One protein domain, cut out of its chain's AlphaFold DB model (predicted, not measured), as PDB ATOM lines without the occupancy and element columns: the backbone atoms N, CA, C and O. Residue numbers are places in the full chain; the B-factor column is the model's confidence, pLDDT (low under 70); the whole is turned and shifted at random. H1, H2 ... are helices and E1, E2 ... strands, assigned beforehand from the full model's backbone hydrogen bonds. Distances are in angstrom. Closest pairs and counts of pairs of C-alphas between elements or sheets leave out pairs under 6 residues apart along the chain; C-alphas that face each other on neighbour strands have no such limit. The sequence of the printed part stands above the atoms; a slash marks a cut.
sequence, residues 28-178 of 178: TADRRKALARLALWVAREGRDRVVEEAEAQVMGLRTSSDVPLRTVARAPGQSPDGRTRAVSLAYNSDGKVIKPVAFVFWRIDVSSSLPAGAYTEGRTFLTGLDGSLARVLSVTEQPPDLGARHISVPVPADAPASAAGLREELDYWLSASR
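Overview. This is residues 28 to 178 of the 178 residues of an uncharacterized protein of Elusimicrobia bacterium RIFOXYA2_FULL_69_6 (UniProt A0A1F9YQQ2). A twisted sheet of seven strands curls like part of a barrel round the short helix H2, which sits in its hollow. The two long helices H1 and H3 cover the sheet's other face, running across its strands, and residues 173 to 174 of H3 meet H1. The printed part has 151 residues, with three named helices and seven named strands in the order H1 E1 H2 E2 E3 E4 E5 E6 E7 H3; the sheet has the order E1 - E2 - E3 - E4 - E5 - E6 - E7, all antiparallel, and the class is mixed, helices and strands. It is compact, with a radius of gyration of the C-alphas of 15.5 A and spans of 46 by 35 by 30 A.

Along the chain. Find C-alpha 28 at (20.011, -25.392, 25.133); from there H1 runs 25.8 A to residue 45. Next come E1, residues 47 to 50, and H2, residues 53 to 58. Then read E2, residues 69 to 78, 26.5 A; E3, residues 84 to 93, 28.5 A; and E4, residues 98 to 109, 32.0 A, from C-alpha 98 at (41.417, -37.160, 21.426). E2 bends by 50 degrees at residue 72 and E4 by 57 degrees at residue 101. E5 is residues 120 to 127, E6 residues 133 to 141 and E7 residues 150 to 155. H3, residues 160 to 176, runs 24.7 A to C-alpha 176 at (24.419, -29.331, 6.462).

Arrangement. Start with the sheet, whose edge strands are E1 and E7. E2 to E7 form a meander, each strand the antiparallel neighbour of the one before. Look for N 49 and O 71, 2.9 A, between E1 and E2; N 72 and O 89, 3.0 A, in the hairpin E2 and E3; N 88 and O 104, 2.9 A, in E3 and E4; N 105 and O 125, 2.9 A, in E4 and E5; N 124 and O 137, 2.9 A, in E5 and E6; and N 138 and O 153, 2.8 A, in E6 and E7, each within hydrogen-bond range. H1 and H3 lie on the same face, making two layers, helices on one face of a sheet. H1 has a height over the sheet of 10.5 A; its closest C-alphas to E2 are those of Ala 43 and Val 72, 5.9 A. H3 has a height of 9.3 A; its closest C-alphas to E5 are those of Leu 166 and Phe 125, 6.5 A. H1 touches H3 with residues 34 to 38 alone, at a steep tilt of 63 degrees, the closest C-alphas being Leu 38 and Leu 174, 6.3 A. The sheet curls round H2, whose closest C-alpha to E7 is Val 58, 6.3 A from that of Ser 152; H2 is apart from H1 and H3. In H1, H2 and H3 every O i to N i+4 pair is within hydrogen-bond range.

Size, cuts and confidence. The C-alphas farthest apart are Ala 29 and Asp 145, 48.8 A. The printed part has no cut, and no link is long. Mean pLDDT of the printed part is 79.4; look for values under 70 at residue 60 and residues 62 to 68, 93 to 100, 110 to 120 and 142 to 149.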
ATOM      1  N   THR A  28      18.589 -25.192  24.827       75.19
ATOM      2  CA  THR A  28      20.011 -25.392  25.133       75.19
ATOM      3  C   THR A  28      20.426 -26.853  24.924       75.19
ATOM      4  O   THR A  28      21.507 -27.120  24.395       75.19
ATOM      5  N   ALA A  29      19.569 -27.811  25.291       77.56
ATOM      6  CA  ALA A  29      19.812 -29.232  25.045       77.56
ATOM      7  C   ALA A  29      19.815 -29.573  23.541       77.56
ATOM      8  O   ALA A  29      20.726 -30.262  23.073       77.56
ATOM      9  N   ASP A  30      18.862 -29.033  22.779       86.88
ATOM     10  CA  ASP A  30      18.765 -29.238  21.330       86.88
ATOM     11  C   ASP A  30      19.990 -28.675  20.597       86.88
ATOM     12  O   ASP A  30      20.562 -29.347  19.733       86.88
ATOM     13  N   ARG A  31      20.471 -27.489  21.002       85.50
ATOM     14  CA  ARG A  31      21.701 -26.895  20.457       85.50
ATOM     15  C   ARG A  31      22.928 -27.764  20.725       85.50
ATOM     16  O   ARG A  31      23.695 -28.023  19.804       85.50
ATOM     17  N   ARG A  32      23.102 -28.263  21.955       86.81
ATOM     18  CA  ARG A  32      24.217 -29.173  22.289       86.81
ATOM     19  C   ARG A  32      24.179 -30.446  21.452       86.81
ATOM     20  O   ARG A  32      25.213 -30.878  20.955       86.81
ATOM     21  N   LYS A  33      22.991 -31.025  21.251       89.44
ATOM     22  CA  LYS A  33      22.820 -32.203  20.393       89.44
ATOM     23  C   LYS A  33      23.152 -31.894  18.931       89.44
ATOM     24  O   LYS A  33      23.722 -32.736  18.244       89.44
ATOM     25  N   ALA A  34      22.798 -30.710  18.437       90.75
ATOM     26  CA  ALA A  34      23.147 -30.274  17.087       90.75
ATOM     27  C   ALA A  34      24.668 -30.100  16.916       90.75
ATOM     28  O   ALA A  34      25.234 -30.653  15.981       90.75
ATOM     29  N   LEU A  35      25.341 -29.444  17.865       91.81
ATOM     30  CA  LEU A  35      26.799 -29.275  17.853       91.81
ATOM     31  C   LEU A  35      27.544 -30.612  17.970       91.81
ATOM     32  O   LEU A  35      28.517 -30.838  17.257       91.81
ATOM     33  N   ALA A  36      27.064 -31.537  18.805       90.12
ATOM     34  CA  ALA A  36      27.640 -32.878  18.900       90.12
ATOM     35  C   ALA A  36      27.523 -33.654  17.576       90.12
ATOM     36  O   ALA A  36      28.459 -34.348  17.179       90.12
ATOM     37  N   ARG A  37      26.396 -33.509  16.864       91.69
ATOM     38  CA  ARG A  37      26.227 -34.084  15.521       91.69
ATOM     39  C   ARG A  37      27.183 -33.463  14.515       91.69
ATOM     40  O   ARG A  37      27.808 -34.209  13.771       91.69
ATOM     41  N   LEU A  38      27.346 -32.141  14.537       91.38
ATOM     42  CA  LEU A  38      28.315 -31.455  13.688       91.38
ATOM     43  C   LEU A  38      29.740 -31.969  13.941       91.38
ATOM     44  O   LEU A  38      30.428 -32.316  12.989       91.38
ATOM     45  N   ALA A  39      30.162 -32.094  15.204       89.94
ATOM     46  CA  ALA A  39      31.477 -32.645  15.543       89.94
ATOM     47  C   ALA A  39      31.669 -34.065  14.991       89.94
ATOM     48  O   ALA A  39      32.689 -34.347  14.369       89.94
ATOM     49  N   LEU A  40      30.680 -34.947  15.182       88.69
ATOM     50  CA  LEU A  40      30.736 -36.316  14.669       88.69
ATOM     51  C   LEU A  40      30.796 -36.347  13.139       88.69
ATOM     52  O   LEU A  40      31.537 -37.133  12.560       88.69
ATOM     53  N   TRP A  41      30.009 -35.501  12.489       89.69
ATOM     54  CA  TRP A  41      29.974 -35.407  11.041       89.69
ATOM     55  C   TRP A  41      31.308 -34.919  10.467       89.69
ATOM     56  O   TRP A  41      31.861 -35.571   9.584       89.69
ATOM     57  N   VAL A  42      31.898 -33.863  11.043       89.38
ATOM     58  CA  VAL A  42      33.249 -33.405  10.680       89.38
ATOM     59  C   VAL A  42      34.281 -34.504  10.928       89.38
ATOM     60  O   VAL A  42      35.119 -34.738  10.068       89.38
ATOM     61  N   ALA A  43      34.204 -35.219  12.052       86.56
ATOM     62  CA  ALA A  43      35.132 -36.307  12.363       86.56
ATOM     63  C   ALA A  43      35.047 -37.483  11.371       86.56
ATOM     64  O   ALA A  43      36.053 -38.139  11.116       86.56
ATOM     65  N   ARG A  44      33.858 -37.765  10.823       85.31
ATOM     66  CA  ARG A  44      33.631 -38.873   9.880       85.31
ATOM     67  C   ARG A  44      34.012 -38.534   8.446       85.31
ATOM     68  O   ARG A  44      34.473 -39.412   7.727       85.31
ATOM     69  N   GLU A  45      33.754 -37.303   8.024       86.06
ATOM     70  CA  GLU A  45      33.882 -36.896   6.620       86.06
ATOM     71  C   GLU A  45      35.070 -35.969   6.354       86.06
ATOM     72  O   GLU A  45      35.447 -35.741   5.205       86.06
ATOM     73  N   GLY A  46      35.643 -35.388   7.403       85.19
ATOM     74  CA  GLY A  46      36.812 -34.538   7.295       85.19
ATOM     75  C   GLY A  46      38.105 -35.338   7.201       85.19
ATOM     76  O   GLY A  46      38.167 -36.538   7.463       85.19
ATOM     77  N   ARG A  47      39.168 -34.637   6.819       85.12
ATOM     78  CA  ARG A  47      40.522 -35.185   6.784       85.12
ATOM     79  C   ARG A  47      41.294 -34.705   7.992       85.12
ATOM     80  O   ARG A  47      41.312 -33.505   8.273       85.12
ATOM     81  N   ASP A  48      41.909 -35.656   8.676       87.06
ATOM     82  CA  ASP A  48      42.769 -35.382   9.810       87.06
ATOM     83  C   ASP A  48      44.133 -34.852   9.359       87.06
ATOM     84  O   ASP A  48      44.731 -35.384   8.421       87.06
ATOM     85  N   ARG A  49      44.624 -33.812  10.032       84.38
ATOM     86  CA  ARG A  49      45.954 -33.247   9.800       84.38
ATOM     87  C   ARG A  49      46.545 -32.673  11.082       84.38
ATOM     88  O   ARG A  49      45.824 -32.229  11.978       84.38
ATOM     89  N   VAL A  50      47.871 -32.646  11.140       83.94
ATOM     90  CA  VAL A  50      48.602 -31.839  12.123       83.94
ATOM     91  C   VAL A  50      48.550 -30.385  11.666       83.94
ATOM     92  O   VAL A  50      48.691 -30.119  10.476       83.94
ATOM     93  N   VAL A  51      48.303 -29.469  12.600       78.50
ATOM     94  CA  VAL A  51      48.278 -28.030  12.331       78.50
ATOM     95  C   VAL A  51      49.657 -27.461  12.630       78.50
ATOM     96  O   VAL A  51      50.148 -27.578  13.755       78.50
ATOM     97  N   GLU A  52      50.275 -26.848  11.628       81.25
ATOM     98  CA  GLU A  52      51.532 -26.121  11.804       81.25
ATOM     99  C   GLU A  52      51.297 -24.792  12.530       81.25
ATOM    100  O   GLU A  52      50.200 -24.238  12.510       81.25
ATOM    101  N   GLU A  53      52.335 -24.241  13.159       73.62
ATOM    102  CA  GLU A  53      52.225 -23.018  13.965       73.62
ATOM    103  C   GLU A  53      51.648 -21.828  13.174       73.62
ATOM    104  O   GLU A  53      50.761 -21.124  13.664       73.62
ATOM    105  N   ALA A  54      52.074 -21.655  11.918       72.12
ATOM    106  CA  ALA A  54      51.557 -20.607  11.040       72.12
ATOM    107  C   ALA A  54      50.051 -20.775  10.746       72.12
ATOM    108  O   ALA A  54      49.291 -19.807  10.799       72.12
ATOM    109  N   GLU A  55      49.590 -22.005  10.499       75.38
ATOM    110  CA  GLU A  55      48.169 -22.307  10.275       75.38
ATOM    111  C   GLU A  55      47.361 -22.152  11.573       75.38
ATOM    112  O   GLU A  55      46.263 -21.592  11.564       75.38
ATOM    113  N   ALA A  56      47.921 -22.553  12.719       75.50
ATOM    114  CA  ALA A  56      47.290 -22.366  14.021       75.50
ATOM    115  C   ALA A  56      47.024 -20.882  14.303       75.50
ATOM    116  O   ALA A  56      45.936 -20.533  14.772       75.50
ATOM    117  N   GLN A  57      47.963 -19.999  13.952       72.12
ATOM    118  CA  GLN A  57      47.784 -18.554  14.073       72.12
ATOM    119  C   GLN A  57      46.618 -18.045  13.211       72.12
ATOM    120  O   GLN A  57      45.800 -17.257  13.693       72.12
ATOM    121  N   VAL A  58      46.493 -18.529  11.971       70.94
ATOM    122  CA  VAL A  58      45.375 -18.211  11.060       70.94
ATOM    123  C   VAL A  58      44.035 -18.736  11.576       70.94
ATOM    124  O   VAL A  58      43.002 -18.083  11.422       70.94
ATOM    125  N   MET A  59      44.041 -19.887  12.246       73.12
ATOM    126  CA  MET A  59      42.865 -20.449  12.912       73.12
ATOM    127  C   MET A  59      42.533 -19.745  14.239       73.12
ATOM    128  O   MET A  59      41.511 -20.032  14.865       73.12
ATOM    129  N   GLY A  60      43.390 -18.826  14.694       69.44
ATOM    130  CA  GLY A  60      43.267 -18.164  15.990       69.44
ATOM    131  C   GLY A  60      43.559 -19.080  17.181       69.44
ATOM    132  O   GLY A  60      43.261 -18.706  18.318       69.44
ATOM    133  N   LEU A  61      44.144 -20.249  16.928       73.75
ATOM    134  CA  LEU A  61      44.575 -21.218  17.922       73.75
ATOM    135  C   LEU A  61      45.941 -20.811  18.496       73.75
ATOM    136  O   LEU A  61      46.702 -20.064  17.886       73.75
ATOM    137  N   ARG A  62      46.250 -21.279  19.708       66.25
ATOM    138  CA  ARG A  62      47.579 -21.131  20.318       66.25
ATOM    139  C   ARG A  62      48.208 -22.511  20.455       66.25
ATOM    140  O   ARG A  62      47.621 -23.383  21.088       66.25
ATOM    141  N   THR A  63      49.401 -22.687  19.903       57.38
ATOM    142  CA  THR A  63      50.226 -23.893  20.038       57.38
ATOM    143  C   THR A  63      51.178 -23.705  21.215       57.38
ATOM    144  O   THR A  63      52.342 -23.375  21.041       57.38
ATOM    145  N   SER A  64      50.673 -23.823  22.444       51.97
ATOM    146  CA  SER A  64      51.494 -23.677  23.660       51.97
ATOM    147  C   SER A  64      51.670 -24.991  24.423       51.97
ATOM    148  O   SER A  64      51.935 -24.964  25.623       51.97
ATOM    149  N   SER A  65      51.436 -26.133  23.774       58.47
ATOM    150  CA  SER A  65      51.521 -27.455  24.396       58.47
ATOM    151  C   SER A  65      52.536 -28.341  23.694       58.47
ATOM    152  O   SER A  65      52.587 -28.354  22.469       58.47
ATOM    153  N   ASP A  66      53.222 -29.180  24.471       63.41
ATOM    154  CA  ASP A  66      54.071 -30.282  23.978       63.41
ATOM    155  C   ASP A  66      53.282 -31.340  23.176       63.41
ATOM    156  O   ASP A  66      53.846 -32.258  22.585       63.41
ATOM    157  N   VAL A  67      51.949 -31.225  23.166       63.44
ATOM    158  CA  VAL A  67      51.027 -32.060  22.400       63.44
ATOM    159  C   VAL A  67      50.708 -31.375  21.066       63.44
ATOM    160  O   VAL A  67      50.231 -30.236  21.090       63.44
ATOM    161  N   PRO A  68      50.892 -32.055  19.916       65.25
ATOM    162  CA  PRO A  68      50.543 -31.506  18.613       65.25
ATOM    163  C   PRO A  68      49.058 -31.150  18.522       65.25
ATOM    164  O   PRO A  68      48.181 -31.975  18.810       65.25
ATOM    165  N   LEU A  69      48.780 -29.930  18.068       76.62
ATOM    166  CA  LEU A  69      47.435 -29.514  17.706       76.62
ATOM    167  C   LEU A  69      47.057 -30.158  16.373       76.62
ATOM    168  O   LEU A  69      47.804 -30.091  15.396       76.62
ATOM    169  N   ARG A  70      45.887 -30.788  16.329       82.25
ATOM    170  CA  ARG A  70      45.365 -31.437  15.127       82.25
ATOM    171  C   ARG A  70      44.000 -30.876  14.785       82.25
ATOM    172  O   ARG A  70      43.267 -30.386  15.648       82.25
ATOM    173  N   THR A  71      43.651 -30.967  13.512       81.69
ATOM    174  CA  THR A  71      42.305 -30.659  13.044       81.69
ATOM    175  C   THR A  71      41.782 -31.791  12.189       81.69
ATOM    176  O   THR A  71      42.494 -32.330  11.346       81.69
ATOM    177  N   VAL A  72      40.503 -32.113  12.372       84.50
ATOM    178  CA  VAL A  72      39.741 -32.801  11.333       84.50
ATOM    179  C   VAL A  72      38.953 -31.740  10.591       84.50
ATOM    180  O   VAL A  72      38.123 -31.057  11.190       84.50
ATOM    181  N   ALA A  73      39.245 -31.570   9.307       84.69
ATOM    182  CA  ALA A  73      38.689 -30.490   8.504       84.69
ATOM    183  C   ALA A  73      37.908 -31.041   7.315       84.69
ATOM    184  O   ALA A  73      38.416 -31.874   6.555       84.69
ATOM    185  N   ARG A  74      36.696 -30.524   7.100       86.44
ATOM    186  CA  ARG A  74      36.055 -30.634   5.787       86.44
ATOM    187  C   ARG A  74      36.703 -29.609   4.866       86.44
ATOM    188  O   ARG A  74      36.865 -28.448   5.242       86.44
ATOM    189  N   ALA A  75      37.121 -30.068   3.688       75.62
ATOM    190  CA  ALA A  75      37.791 -29.218   2.715       75.62
ATOM    191  C   ALA A  75      36.899 -28.025   2.323       75.62
ATOM    192  O   ALA A  75      35.671 -28.170   2.339       75.62
ATOM    193  N   PRO A  76      37.500 -26.878   1.959       80.50
ATOM    194  CA  PRO A  76      36.762 -25.746   1.427       80.50
ATOM    195  C   PRO A  76      35.825 -26.160   0.294       80.50
ATOM    196  O   PRO A  76      36.236 -26.859  -0.634       80.50
ATOM    197  N   GLY A  77      34.575 -25.722   0.372       82.00
ATOM    198  CA  GLY A  77      33.579 -25.920  -0.670       82.00
ATOM    199  C   GLY A  77      32.824 -24.631  -0.942       82.00
ATOM    200  O   GLY A  77      32.576 -23.844  -0.021       82.00
ATOM    201  N   GLN A  78      32.456 -24.414  -2.204       84.25
ATOM    202  CA  GLN A  78      31.552 -23.327  -2.545       84.25
ATOM    203  C   GLN A  78      30.144 -23.678  -2.068       84.25
ATOM    204  O   GLN A  78      29.661 -24.799  -2.221       84.25
ATOM    205  N   SER A  79      29.499 -22.700  -1.459       85.75
ATOM    206  CA  SER A  79      28.151 -22.810  -0.918       85.75
ATOM    207  C   SER A  79      27.153 -22.043  -1.794       85.75
ATOM    208  O   SER A  79      27.573 -21.230  -2.618       85.75
ATOM    209  N   PRO A  80      25.834 -22.295  -1.664       84.50
ATOM    210  CA  PRO A  80      24.835 -21.726  -2.576       84.50
ATOM    211  C   PRO A  80      24.778 -20.193  -2.614       84.50
ATOM    212  O   PRO A  80      24.339 -19.631  -3.610       84.50
ATOM    213  N   ASP A  81      25.229 -19.511  -1.557       84.50
ATOM    214  CA  ASP A  81      25.329 -18.045  -1.500       84.50
ATOM    215  C   ASP A  81      26.622 -17.505  -2.150       84.50
ATOM    216  O   ASP A  81      26.970 -16.338  -1.984       84.50
ATOM    217  N   GLY A  82      27.351 -18.360  -2.872       82.75
ATOM    218  CA  GLY A  82      28.566 -18.022  -3.600       82.75
ATOM    219  C   GLY A  82      29.832 -18.031  -2.752       82.75
ATOM    220  O   GLY A  82      30.913 -18.024  -3.331       82.75
ATOM    221  N   ARG A  83      29.739 -18.100  -1.418       86.19
ATOM    222  CA  ARG A  83      30.906 -18.058  -0.525       86.19
ATOM    223  C   ARG A  83      31.637 -19.395  -0.481       86.19
ATOM    224  O   ARG A  83      31.020 -20.457  -0.605       86.19
ATOM    225  N   THR A  84      32.936 -19.356  -0.216       87.62
ATOM    226  CA  THR A  84      33.721 -20.568   0.052       87.62
ATOM    227  C   THR A  84      33.816 -20.767   1.555       87.62
ATOM    228  O   THR A  84      34.177 -19.843   2.279       87.62
ATOM    229  N   ARG A  85      33.481 -21.963   2.043       90.19
ATOM    230  CA  ARG A  85      33.453 -22.261   3.479       90.19
ATOM    231  C   ARG A  85      34.193 -23.542   3.813       90.19
ATOM    232  O   ARG A  85      34.141 -24.509   3.057       90.19
ATOM    233  N   ALA A  86      34.802 -23.565   4.990       90.31
ATOM    234  CA  ALA A  86      35.346 -24.758   5.617       90.31
ATOM    235  C   ALA A  86      34.960 -24.802   7.100       90.31
ATOM    236  O   ALA A  86      34.765 -23.773   7.751       90.31
ATOM    237  N   VAL A  87      34.872 -26.013   7.639       92.50
ATOM    238  CA  VAL A  87      34.689 -26.249   9.070       92.50
ATOM    239  C   VAL A  87      35.717 -27.262   9.537       92.50
ATOM    240  O   VAL A  87      35.919 -28.302   8.903       92.50
ATOM    241  N   SER A  88      36.353 -26.947  10.659       90.88
ATOM    242  CA  SER A  88      37.316 -27.824  11.309       90.88
ATOM    243  C   SER A  88      36.953 -28.041  12.768       90.88
ATOM    244  O   SER A  88      36.477 -27.133  13.450       90.88
ATOM    245  N   LEU A  89      37.215 -29.250  13.250       89.81
ATOM    246  CA  LEU A  89      37.230 -29.571  14.668       89.81
ATOM    247  C   LEU A  89      38.689 -29.601  15.117       89.81
ATOM    248  O   LEU A  89      39.438 -30.491  14.712       89.81
ATOM    249  N   ALA A  90      39.086 -28.629  15.933       86.75
ATOM    250  CA  ALA A  90      40.404 -28.608  16.549       86.75
ATOM    251  C   ALA A  90      40.411 -29.530  17.768       86.75
ATOM    252  O   ALA A  90      39.476 -29.516  18.580       86.75
ATOM    253  N   TYR A  91      41.466 -30.325  17.909       82.38
ATOM    254  CA  TYR A  91      41.624 -31.251  19.017       82.38
ATOM    255  C   TYR A  91      43.097 -31.467  19.368       82.38
ATOM    256  O   TYR A  91      43.980 -31.382  18.517       82.38
ATOM    257  N   ASN A  92      43.347 -31.787  20.634       76.00
ATOM    258  CA  ASN A  92      44.660 -32.239  21.087       76.00
ATOM    259  C   ASN A  92      44.680 -33.769  21.113       76.00
ATOM    260  O   ASN A  92      43.681 -34.387  21.501       76.00
ATOM    261  N   SER A  93      45.808 -34.368  20.724       65.94
ATOM    262  CA  SER A  93      46.023 -35.814  20.812       65.94
ATOM    263  C   SER A  93      47.439 -36.137  21.262       65.94
ATOM    264  O   SER A  93      48.403 -35.834  20.566       65.94
ATOM    265  N   ASP A  94      47.552 -36.804  22.408       67.69
ATOM    266  CA  ASP A  94      48.796 -37.393  22.926       67.69
ATOM    267  C   ASP A  94      49.085 -38.788  22.323       67.69
ATOM    268  O   ASP A  94      49.887 -39.556  22.850       67.69
ATOM    269  N   GLY A  95      48.389 -39.149  21.239       57.72
ATOM    270  CA  GLY A  95      48.433 -40.479  20.629       57.72
ATOM    271  C   GLY A  95      47.524 -41.515  21.300       57.72
ATOM    272  O   GLY A  95      47.382 -42.613  20.766       57.72
ATOM    273  N   LYS A  96      46.881 -41.187  22.432       48.12
ATOM    274  CA  LYS A  96      45.969 -42.083  23.168       48.12
ATOM    275  C   LYS A  96      44.584 -41.477  23.400       48.12
ATOM    276  O   LYS A  96      43.601 -42.215  23.422       48.12
ATOM    277  N   VAL A  97      44.482 -40.158  23.563       55.62
ATOM    278  CA  VAL A  97      43.233 -39.458  23.889       55.62
ATOM    279  C   VAL A  97      43.015 -38.274  22.953       55.62
ATOM    280  O   VAL A  97      43.792 -37.326  22.942       55.62
ATOM    281  N   ILE A  98      41.894 -38.291  22.228       57.41
ATOM    282  CA  ILE A  98      41.417 -37.160  21.426       57.41
ATOM    283  C   ILE A  98      40.533 -36.273  22.307       57.41
ATOM    284  O   ILE A  98      39.483 -36.713  22.778       57.41
ATOM    285  N   LYS A  99      40.932 -35.013  22.517       64.44
ATOM    286  CA  LYS A  99      40.107 -34.012  23.211       64.44
ATOM    287  C   LYS A  99      39.732 -32.891  22.246       64.44
ATOM    288  O   LYS A  99      40.606 -32.080  21.938       64.44
ATOM    289  N   PRO A 100      38.477 -32.821  21.762       62.53
ATOM    290  CA  PRO A 100      38.038 -31.682  20.972       62.53
ATOM    291  C   PRO A 100      38.079 -30.425  21.842       62.53
ATOM    292  O   PRO A 100      37.648 -30.446  22.996       62.53
ATOM    293  N   VAL A 101      38.621 -29.344  21.293       78.31
ATOM    294  CA  VAL A 101      38.814 -28.083  22.019       78.31
ATOM    295  C   VAL A 101      37.969 -26.957  21.443       78.31
ATOM    296  O   VAL A 101      37.500 -26.110  22.199       78.31
ATOM    297  N   ALA A 102      37.726 -26.960  20.130       85.69
ATOM    298  CA  ALA A 102      36.996 -25.886  19.473       85.69
ATOM    299  C   ALA A 102      36.494 -26.282  18.081       85.69
ATOM    300  O   ALA A 102      37.064 -27.161  17.430       85.69
ATOM    301  N   PHE A 103      35.476 -25.567  17.604       90.75
ATOM    302  CA  PHE A 103      35.215 -25.465  16.171       90.75
ATOM    303  C   PHE A 103      35.951 -24.262  15.595       90.75
ATOM    304  O   PHE A 103      36.046 -23.210  16.232       90.75
ATOM    305  N   VAL A 104      36.423 -24.422  14.366       91.06
ATOM    306  CA  VAL A 104      36.955 -23.345  13.537       91.06
ATOM    307  C   VAL A 104      36.086 -23.269  12.291       91.06
ATOM    308  O   VAL A 104      36.088 -24.190  11.473       91.06
ATOM    309  N   PHE A 105      35.326 -22.187  12.162       92.19
ATOM    310  CA  PHE A 105      34.583 -21.876  10.946       92.19
ATOM    311  C   PHE A 105      35.394 -20.892  10.131       92.19
ATOM    312  O   PHE A 105      35.738 -19.820  10.622       92.19
ATOM    313  N   TRP A 106      35.691 -21.258   8.895       89.44
ATOM    314  CA  TRP A 106      36.393 -20.394   7.968       89.44
ATOM    315  C   TRP A 106      35.506 -20.105   6.773       89.44
ATOM    316  O   TRP A 106      34.844 -20.997   6.236       89.44
ATOM    317  N   ARG A 107      35.501 -18.843   6.368       89.38
ATOM    318  CA  ARG A 107      34.699 -18.347   5.265       89.38
ATOM    319  C   ARG A 107      35.501 -17.349   4.466       89.38
ATOM    320  O   ARG A 107      36.051 -16.417   5.038       89.38
ATOM    321  N   ILE A 108      35.475 -17.507   3.156       85.31
ATOM    322  CA  ILE A 108      35.829 -16.478   2.192       85.31
ATOM    323  C   ILE A 108      34.532 -15.887   1.654       85.31
ATOM    324  O   ILE A 108      33.686 -16.599   1.099       85.31
ATOM    325  N   ASP A 109      34.395 -14.577   1.811       79.94
ATOM    326  CA  ASP A 109      33.358 -13.807   1.155       79.94
ATOM    327  C   ASP A 109      33.828 -13.576  -0.289       79.94
ATOM    328  O   ASP A 109      34.756 -12.816  -0.555       79.94
ATOM    329  N   VAL A 110      33.259 -14.330  -1.236       65.69
ATOM    330  CA  VAL A 110      33.659 -14.222  -2.642       65.69
ATOM    331  C   VAL A 110      33.335 -12.820  -3.138       65.69
ATOM    332  O   VAL A 110      32.179 -12.406  -3.159       65.69
ATOM    333  N   SER A 111      34.366 -12.121  -3.598       51.81
ATOM    334  CA  SER A 111      34.210 -11.002  -4.512       51.81
ATOM    335  C   SER A 111      34.393 -11.559  -5.920       51.81
ATOM    336  O   SER A 111      35.503 -11.788  -6.393       51.81
ATOM    337  N   SER A 112      33.283 -11.891  -6.573       43.19
ATOM    338  CA  SER A 112      33.232 -12.576  -7.873       43.19
ATOM    339  C   SER A 112      33.690 -11.708  -9.058       43.19
ATOM    340  O   SER A 112      33.361 -11.994 -10.206       43.19
ATOM    341  N   SER A 113      34.460 -10.650  -8.806       46.47
ATOM    342  CA  SER A 113      34.906  -9.683  -9.812       46.47
ATOM    343  C   SER A 113      36.209  -8.978  -9.430       46.47
ATOM    344  O   SER A 113      36.402  -7.811  -9.765       46.47
ATOM    345  N   LEU A 114      37.112  -9.649  -8.715       49.44
ATOM    346  CA  LEU A 114      38.372  -9.026  -8.323       49.44
ATOM    347  C   LEU A 114      39.336  -8.908  -9.517       49.44
ATOM    348  O   LEU A 114      39.702  -9.927 -10.106       49.44
ATOM    349  N   PRO A 115      39.751  -7.681  -9.892       50.91
ATOM    350  CA  PRO A 115      40.817  -7.472 -10.867       50.91
ATOM    351  C   PRO A 115      42.121  -8.135 -10.409       50.91
ATOM    352  O   PRO A 115      42.292  -8.437  -9.226       50.91
ATOM    353  N   ALA A 116      43.081  -8.298 -11.323       48.28
ATOM    354  CA  ALA A 116      44.442  -8.683 -10.951       48.28
ATOM    355  C   ALA A 116      44.958  -7.775  -9.811       48.28
ATOM    356  O   ALA A 116      44.920  -6.548  -9.928       48.28
ATOM    357  N   GLY A 117      45.376  -8.380  -8.696       52.38
ATOM    358  CA  GLY A 117      45.851  -7.683  -7.496       52.38
ATOM    359  C   GLY A 117      44.820  -7.436  -6.388       52.38
ATOM    360  O   GLY A 117      45.175  -6.847  -5.368       52.38
ATOM    361  N   ALA A 118      43.568  -7.867  -6.540       55.19
ATOM    362  CA  ALA A 118      42.575  -7.677  -5.492       55.19
ATOM    363  C   ALA A 118      42.564  -8.789  -4.429       55.19
ATOM    364  O   ALA A 118      42.836  -9.959  -4.689       55.19
ATOM    365  N   TYR A 119      42.242  -8.373  -3.207       61.56
ATOM    366  CA  TYR A 119      42.341  -9.179  -2.001       61.56
ATOM    367  C   TYR A 119      41.064  -9.969  -1.740       61.56
ATOM    368  O   TYR A 119      39.964  -9.423  -1.826       61.56
ATOM    369  N   THR A 120      41.212 -11.226  -1.337       68.44
ATOM    370  CA  THR A 120      40.078 -12.011  -0.851       68.44
ATOM    371  C   THR A 120      39.862 -11.714   0.627       68.44
ATOM    372  O   THR A 120      40.774 -11.922   1.426       68.44
ATOM    373  N   GLU A 121      38.677 -11.220   0.993       80.38
ATOM    374  CA  GLU A 121      38.303 -11.004   2.391       80.38
ATOM    375  C   GLU A 121      37.526 -12.209   2.923       80.38
ATOM    376  O   GLU A 121      36.638 -12.771   2.279       80.38
ATOM    377  N   GLY A 122      37.881 -12.625   4.126       85.75
ATOM    378  CA  GLY A 122      37.271 -13.744   4.804       85.75
ATOM    379  C   GLY A 122      37.253 -13.551   6.305       85.75
ATOM    380  O   GLY A 122      37.768 -12.577   6.858       85.75
ATOM    381  N   ARG A 123      36.640 -14.509   6.990       89.94
ATOM    382  CA  ARG A 123      36.600 -14.556   8.445       89.94
ATOM    383  C   ARG A 123      36.875 -15.955   8.956       89.94
ATOM    384  O   ARG A 123      36.352 -16.938   8.433       89.94
ATOM    385  N   THR A 124      37.622 -16.003  10.049       90.00
ATOM    386  CA  THR A 124      37.758 -17.185  10.892       90.00
ATOM    387  C   THR A 124      37.022 -16.942  12.200       90.00
ATOM    388  O   THR A 124      37.336 -15.994  12.920       90.00
ATOM    389  N   PHE A 125      36.081 -17.816  12.539       91.56
ATOM    390  CA  PHE A 125      35.409 -17.842  13.834       91.56
ATOM    391  C   PHE A 125      35.898 -19.047  14.628       91.56
ATOM    392  O   PHE A 125      35.707 -20.193  14.219       91.56
ATOM    393  N   LEU A 126      36.497 -18.785  15.784       89.69
ATOM    394  CA  LEU A 126      36.866 -19.808  16.750       89.69
ATOM    395  C   LEU A 126      35.778 -19.893  17.814       89.69
ATOM    396  O   LEU A 126      35.482 -18.891  18.474       89.69
ATOM    397  N   THR A 127      35.213 -21.080  18.019       88.94
ATOM    398  CA  THR A 127      34.159 -21.285  19.017       88.94
ATOM    399  C   THR A 127      34.455 -22.429  19.961       88.94
ATOM    400  O   THR A 127      34.988 -23.461  19.558       88.94
ATOM    401  N   GLY A 128      33.993 -22.298  21.203       85.81
ATOM    402  CA  GLY A 128      33.887 -23.438  22.104       85.81
ATOM    403  C   GLY A 128      32.921 -24.499  21.565       85.81
ATOM    404  O   GLY A 128      32.110 -24.248  20.668       85.81
ATOM    405  N   LEU A 129      32.972 -25.701  22.141       85.62
ATOM    406  CA  LEU A 129      32.058 -26.799  21.786       85.62
ATOM    407  C   LEU A 129      30.606 -26.554  22.221       85.62
ATOM    408  O   LEU A 129      29.697 -27.267  21.800       85.62
ATOM    409  N   ASP A 130      30.373 -25.548  23.060       84.81
ATOM    410  CA  ASP A 130      29.048 -25.044  23.416       84.81
ATOM    411  C   ASP A 130      28.509 -24.007  22.408       84.81
ATOM    412  O   ASP A 130      27.364 -23.559  22.525       84.81
ATOM    413  N   GLY A 131      29.313 -23.653  21.399       85.00
ATOM    414  CA  GLY A 131      28.995 -22.660  20.381       85.00
ATOM    415  C   GLY A 131      29.159 -21.214  20.853       85.00
ATOM    416  O   GLY A 131      28.594 -20.316  20.224       85.00
ATOM    417  N   SER A 132      29.867 -20.979  21.961       86.94
ATOM    418  CA  SER A 132      30.284 -19.638  22.380       86.94
ATOM    419  C   SER A 132      31.420 -19.125  21.493       86.94
ATOM    420  O   SER A 132      32.342 -19.868  21.153       86.94
ATOM    421  N   LEU A 133      31.346 -17.856  21.086       89.56
ATOM    422  CA  LEU A 133      32.385 -17.226  20.277       89.56
ATOM    423  C   LEU A 133      33.596 -16.900  21.154       89.56
ATOM    424  O   LEU A 133      33.470 -16.141  22.110       89.56
ATOM    425  N   ALA A 134      34.759 -17.449  20.815       86.56
ATOM    426  CA  ALA A 134      36.003 -17.190  21.533       86.56
ATOM    427  C   ALA A 134      36.855 -16.124  20.833       86.56
ATOM    428  O   ALA A 134      37.466 -15.280  21.488       86.56
ATOM    429  N   ARG A 135      36.922 -16.166  19.498       87.62
ATOM    430  CA  ARG A 135      37.726 -15.231  18.703       87.62
ATOM    431  C   ARG A 135      37.185 -15.103  17.288       87.62
ATOM    432  O   ARG A 135      36.682 -16.075  16.729       87.62
ATOM    433  N   VAL A 136      37.366 -13.920  16.707       90.50
ATOM    434  CA  VAL A 136      37.189 -13.677  15.275       90.50
ATOM    435  C   VAL A 136      38.471 -13.101  14.700       90.50
ATOM    436  O   VAL A 136      39.094 -12.231  15.311       90.50
ATOM    437  N   LEU A 137      38.859 -13.590  13.531       89.12
ATOM    438  CA  LEU A 137      39.906 -13.000  12.711       89.12
ATOM    439  C   LEU A 137      39.286 -12.574  11.383       89.12
ATOM    440  O   LEU A 137      38.552 -13.357  10.780       89.12
ATOM    441  N   SER A 138      39.581 -11.355  10.940       87.25
ATOM    442  CA  SER A 138      39.466 -11.005   9.528       87.25
ATOM    443  C   SER A 138      40.697 -11.542   8.819       87.25
ATOM    444  O   SER A 138      41.814 -11.425   9.331       87.25
ATOM    445  N   VAL A 139      40.472 -12.178   7.682       81.19
ATOM    446  CA  VAL A 139      41.505 -12.780   6.858       81.19
ATOM    447  C   VAL A 139      41.503 -12.060   5.528       81.19
ATOM    448  O   VAL A 139      40.471 -11.959   4.872       81.19
ATOM    449  N   THR A 140      42.665 -11.567   5.133       80.06
ATOM    450  CA  THR A 140      42.880 -10.972   3.824       80.06
ATOM    451  C   THR A 140      43.968 -11.763   3.117       80.06
ATOM    452  O   THR A 140      45.104 -11.821   3.592       80.06
ATOM    453  N   GLU A 141      43.614 -12.388   1.998       71.88
ATOM    454  CA  GLU A 141      44.546 -13.148   1.168       71.88
ATOM    455  C   GLU A 141      44.909 -12.336  -0.078       71.88
ATOM    456  O   GLU A 141      44.036 -11.917  -0.845       71.88
ATOM    457  N   GLN A 142      46.207 -12.079  -0.246       68.00
ATOM    458  CA  GLN A 142      46.758 -11.406  -1.419       68.00
ATOM    459  C   GLN A 142      47.034 -12.429  -2.532       68.00
ATOM    460  O   GLN A 142      47.517 -13.525  -2.227       68.00
ATOM    461  N   PRO A 143      46.775 -12.099  -3.811       60.50
ATOM    462  CA  PRO A 143      47.007 -13.042  -4.891       60.50
ATOM    463  C   PRO A 143      48.504 -13.401  -5.038       60.50
ATOM    464  O   PRO A 143      49.382 -12.618  -4.652       60.50
ATOM    465  N   PRO A 144      48.816 -14.614  -5.542       59.56
ATOM    466  CA  PRO A 144      50.164 -15.193  -5.464       59.56
ATOM    467  C   PRO A 144      51.239 -14.406  -6.226       59.56
ATOM    468  O   PRO A 144      52.419 -14.473  -5.882       59.56
ATOM    469  N   ASP A 145      50.828 -13.662  -7.250       61.22
ATOM    470  CA  ASP A 145      51.648 -12.847  -8.150       61.22
ATOM    471  C   ASP A 145      52.278 -11.617  -7.476       61.22
ATOM    472  O   ASP A 145      53.281 -11.099  -7.962       61.22
ATOM    473  N   LEU A 146      51.749 -11.188  -6.327       57.19
ATOM    474  CA  LEU A 146      52.282 -10.070  -5.539       57.19
ATOM    475  C   LEU A 146      53.113 -10.520  -4.323       57.19
ATOM    476  O   LEU A 146      53.448  -9.709  -3.458       57.19
ATOM    477  N   GLY A 147      53.463 -11.809  -4.267       53.47
ATOM    478  CA  GLY A 147      54.062 -12.450  -3.101       53.47
ATOM    479  C   GLY A 147      52.971 -12.789  -2.094       53.47
ATOM    480  O   GLY A 147      52.557 -11.928  -1.323       53.47
ATOM    481  N   ALA A 148      52.496 -14.038  -2.125       55.53
ATOM    482  CA  ALA A 148      51.395 -14.521  -1.294       55.53
ATOM    483  C   ALA A 148      51.564 -14.083   0.173       55.53
ATOM    484  O   ALA A 148      52.465 -14.538   0.882       55.53
ATOM    485  N   ARG A 149      50.696 -13.172   0.618       64.75
ATOM    486  CA  ARG A 149      50.634 -12.702   2.001       64.75
ATOM    487  C   ARG A 149      49.248 -12.979   2.545       64.75
ATOM    488  O   ARG A 149      48.244 -12.538   1.991       64.75
ATOM    489  N   HIS A 150      49.232 -13.699   3.657       70.56
ATOM    490  CA  HIS A 150      48.045 -13.944   4.450       70.56
ATOM    491  C   HIS A 150      48.061 -12.982   5.636       70.56
ATOM    492  O   HIS A 150      48.908 -13.095   6.525       70.56
ATOM    493  N   ILE A 151      47.147 -12.017   5.649       76.75
ATOM    494  CA  ILE A 151      47.038 -11.046   6.735       76.75
ATOM    495  C   ILE A 151      45.841 -11.437   7.594       76.75
ATOM    496  O   ILE A 151      44.703 -11.421   7.134       76.75
ATOM    497  N   SER A 152      46.109 -11.780   8.854       80.25
ATOM    498  CA  SER A 152      45.077 -12.072   9.849       80.25
ATOM    499  C   SER A 152      45.013 -10.944  10.867       80.25
ATOM    500  O   SER A 152      45.979 -10.715  11.597       80.25
ATOM    501  N   VAL A 153      43.871 -10.268  10.954       85.75
ATOM    502  CA  VAL A 153      43.651  -9.173  11.907       85.75
ATOM    503  C   VAL A 153      42.584  -9.584  12.919       85.75
ATOM    504  O   VAL A 153      41.482  -9.965  12.516       85.75
ATOM    505  N   PRO A 154      42.862  -9.521  14.233       87.38
ATOM    506  CA  PRO A 154      41.844  -9.752  15.249       87.38
ATOM    507  C   PRO A 154      40.668  -8.785  15.110       87.38
ATOM    508  O   PRO A 154      40.854  -7.576  15.003       87.38
ATOM    509  N   VAL A 155      39.455  -9.329  15.167       89.19
ATOM    510  CA  VAL A 155      38.209  -8.560  15.225       89.19
ATOM    511  C   VAL A 155      37.606  -8.737  16.622       89.19
ATOM    512  O   VAL A 155      37.623  -9.860  17.141       89.19
ATOM    513  N   PRO A 156      37.064  -7.676  17.252       89.44
ATOM    514  CA  PRO A 156      36.416  -7.799  18.555       89.44
ATOM    515  C   PRO A 156      35.304  -8.857  18.529       89.44
ATOM    516  O   PRO A 156      34.384  -8.805  17.707       89.44
ATOM    517  N   ALA A 157      35.407  -9.859  19.405       85.88
ATOM    518  CA  ALA A 157      34.464 -10.978  19.457       85.88
ATOM    519  C   ALA A 157      33.093 -10.567  20.023       85.88
ATOM    520  O   ALA A 157      32.080 -11.181  19.705       85.88
ATOM    521  N   ASP A 158      33.065  -9.512  20.832       88.31
ATOM    522  CA  ASP A 158      31.879  -8.897  21.424       88.31
ATOM    523  C   ASP A 158      31.154  -7.930  20.473       88.31
ATOM    524  O   ASP A 158      30.027  -7.519  20.755       88.31
ATOM    525  N   ALA A 159      31.747  -7.601  19.319       90.00
ATOM    526  CA  ALA A 159      31.085  -6.777  18.318       90.00
ATOM    527  C   ALA A 159      29.797  -7.461  17.806       90.00
ATOM    528  O   ALA A 159      29.826  -8.643  17.444       90.00
ATOM    529  N   PRO A 160      28.673  -6.730  17.656       90.38
ATOM    530  CA  PRO A 160      27.420  -7.301  17.153       90.38
ATOM    531  C   PRO A 160      27.562  -8.020  15.803       90.38
ATOM    532  O   PRO A 160      26.974  -9.081  15.594       90.38
ATOM    533  N   ALA A 161      28.400  -7.491  14.906       89.06
ATOM    534  CA  ALA A 161      28.680  -8.095  13.603       89.06
ATOM    535  C   ALA A 161      29.427  -9.440  13.702       89.06
ATOM    536  O   ALA A 161      29.251 -10.305  12.845       89.06
ATOM    537  N   SER A 162      30.247  -9.634  14.738       90.44
ATOM    538  CA  SER A 162      30.942 -10.897  15.013       90.44
ATOM    539  C   SER A 162      29.957 -11.972  15.468       90.44
ATOM    540  O   SER A 162      29.977 -13.092  14.958       90.44
ATOM    541  N   ALA A 163      29.038 -11.612  16.369       89.56
ATOM    542  CA  ALA A 163      27.989 -12.510  16.842       89.56
ATOM    543  C   ALA A 163      26.991 -12.886  15.733       89.56
ATOM    544  O   ALA A 163      26.605 -14.052  15.626       89.56
ATOM    545  N   ALA A 164      26.597 -11.920  14.896       91.69
ATOM    546  CA  ALA A 164      25.739 -12.164  13.738       91.69
ATOM    547  C   ALA A 164      26.420 -13.091  12.721       91.69
ATOM    548  O   ALA A 164      25.845 -14.114  12.357       91.69
ATOM    549  N   GLY A 165      27.674 -12.797  12.358       91.44
ATOM    550  CA  GLY A 165      28.448 -13.632  11.439       91.44
ATOM    551  C   GLY A 165      28.624 -15.062  11.948       91.44
ATOM    552  O   GLY A 165      28.398 -16.006  11.199       91.44
ATOM    553  N   LEU A 166      28.931 -15.252  13.237       92.94
ATOM    554  CA  LEU A 166      28.999 -16.599  13.802       92.94
ATOM    555  C   LEU A 166      27.652 -17.329  13.699       92.94
ATOM    556  O   LEU A 166      27.619 -18.529  13.434       92.94
ATOM    557  N   ARG A 167      26.543 -16.634  13.965       92.56
ATOM    558  CA  ARG A 167      25.212 -17.243  13.918       92.56
ATOM    559  C   ARG A 167      24.904 -17.787  12.528       92.56
ATOM    560  O   ARG A 167      24.452 -18.922  12.431       92.56
ATOM    561  N   GLU A 168      25.199 -17.011  11.489       92.44
ATOM    562  CA  GLU A 168      25.041 -17.433  10.094       92.44
ATOM    563  C   GLU A 168      25.843 -18.704   9.797       92.44
ATOM    564  O   GLU A 168      25.302 -19.667   9.254       92.44
ATOM    565  N   GLU A 169      27.113 -18.743  10.209       93.31
ATOM    566  CA  GLU A 169      27.971 -19.904   9.968       93.31
ATOM    567  C   GLU A 169      27.510 -21.138  10.750       93.31
ATOM    568  O   GLU A 169      27.479 -22.245  10.208       93.31
ATOM    569  N   LEU A 170      27.083 -20.968  12.003       92.56
ATOM    570  CA  LEU A 170      26.506 -22.060  12.780       92.56
ATOM    571  C   LEU A 170      25.225 -22.590  12.138       92.56
ATOM    572  O   LEU A 170      25.090 -23.801  11.987       92.56
ATOM    573  N   ASP A 171      24.296 -21.718  11.754       92.69
ATOM    574  CA  ASP A 171      23.027 -22.138  11.159       92.69
ATOM    575  C   ASP A 171      23.259 -22.876   9.829       92.69
ATOM    576  O   ASP A 171      22.658 -23.932   9.603       92.69
ATOM    577  N   TYR A 172      24.201 -22.398   9.006       92.81
ATOM    578  CA  TYR A 172      24.638 -23.087   7.793       92.81
ATOM    579  C   TYR A 172      25.157 -24.500   8.102       92.81
ATOM    580  O   TYR A 172      24.591 -25.487   7.619       92.81
ATOM    581  N   TRP A 173      26.177 -24.638   8.954       93.38
ATOM    582  CA  TRP A 173      26.813 -25.938   9.203       93.38
ATOM    583  C   TRP A 173      25.917 -26.918   9.963       93.38
ATOM    584  O   TRP A 173      25.922 -28.110   9.664       93.38
ATOM    585  N   LEU A 174      25.093 -26.429  10.892       92.50
ATOM    586  CA  LEU A 174      24.110 -27.252  11.600       92.50
ATOM    587  C   LEU A 174      22.973 -27.733  10.693       92.50
ATOM    588  O   LEU A 174      22.309 -28.714  11.033       92.50
ATOM    589  N   SER A 175      22.697 -27.040   9.585       91.00
ATOM    590  CA  SER A 175      21.757 -27.515   8.565       91.00
ATOM    591  C   SER A 175      22.390 -28.579   7.664       91.00
ATOM    592  O   SER A 175      21.741 -29.582   7.376       91.00
ATOM    593  N   ALA A 176      23.666 -28.406   7.306       87.75
ATOM    594  CA  ALA A 176      24.419 -29.331   6.462       87.75
ATOM    595  C   ALA A 176      24.737 -30.668   7.155       87.75
ATOM    596  O   ALA A 176      24.914 -31.676   6.479       87.75
ATOM    597  N   SER A 177      24.801 -30.687   8.490       87.19
ATOM    598  CA  SER A 177      25.123 -31.876   9.291       87.19
ATOM    599  C   SER A 177      23.890 -32.645   9.806       87.19
ATOM    600  O   SER A 177      23.981 -33.301  10.853       87.19
ATOM    601  N   ARG A 178      22.710 -32.457   9.201       83.12
ATOM    602  CA  ARG A 178      21.457 -33.075   9.669       83.12
ATOM    603  C   ARG A 178      21.287 -34.511   9.215       83.12
ATOM    604  O   ARG A 178      21.674 -34.822   8.074       83.12
TER     605      ARG A 178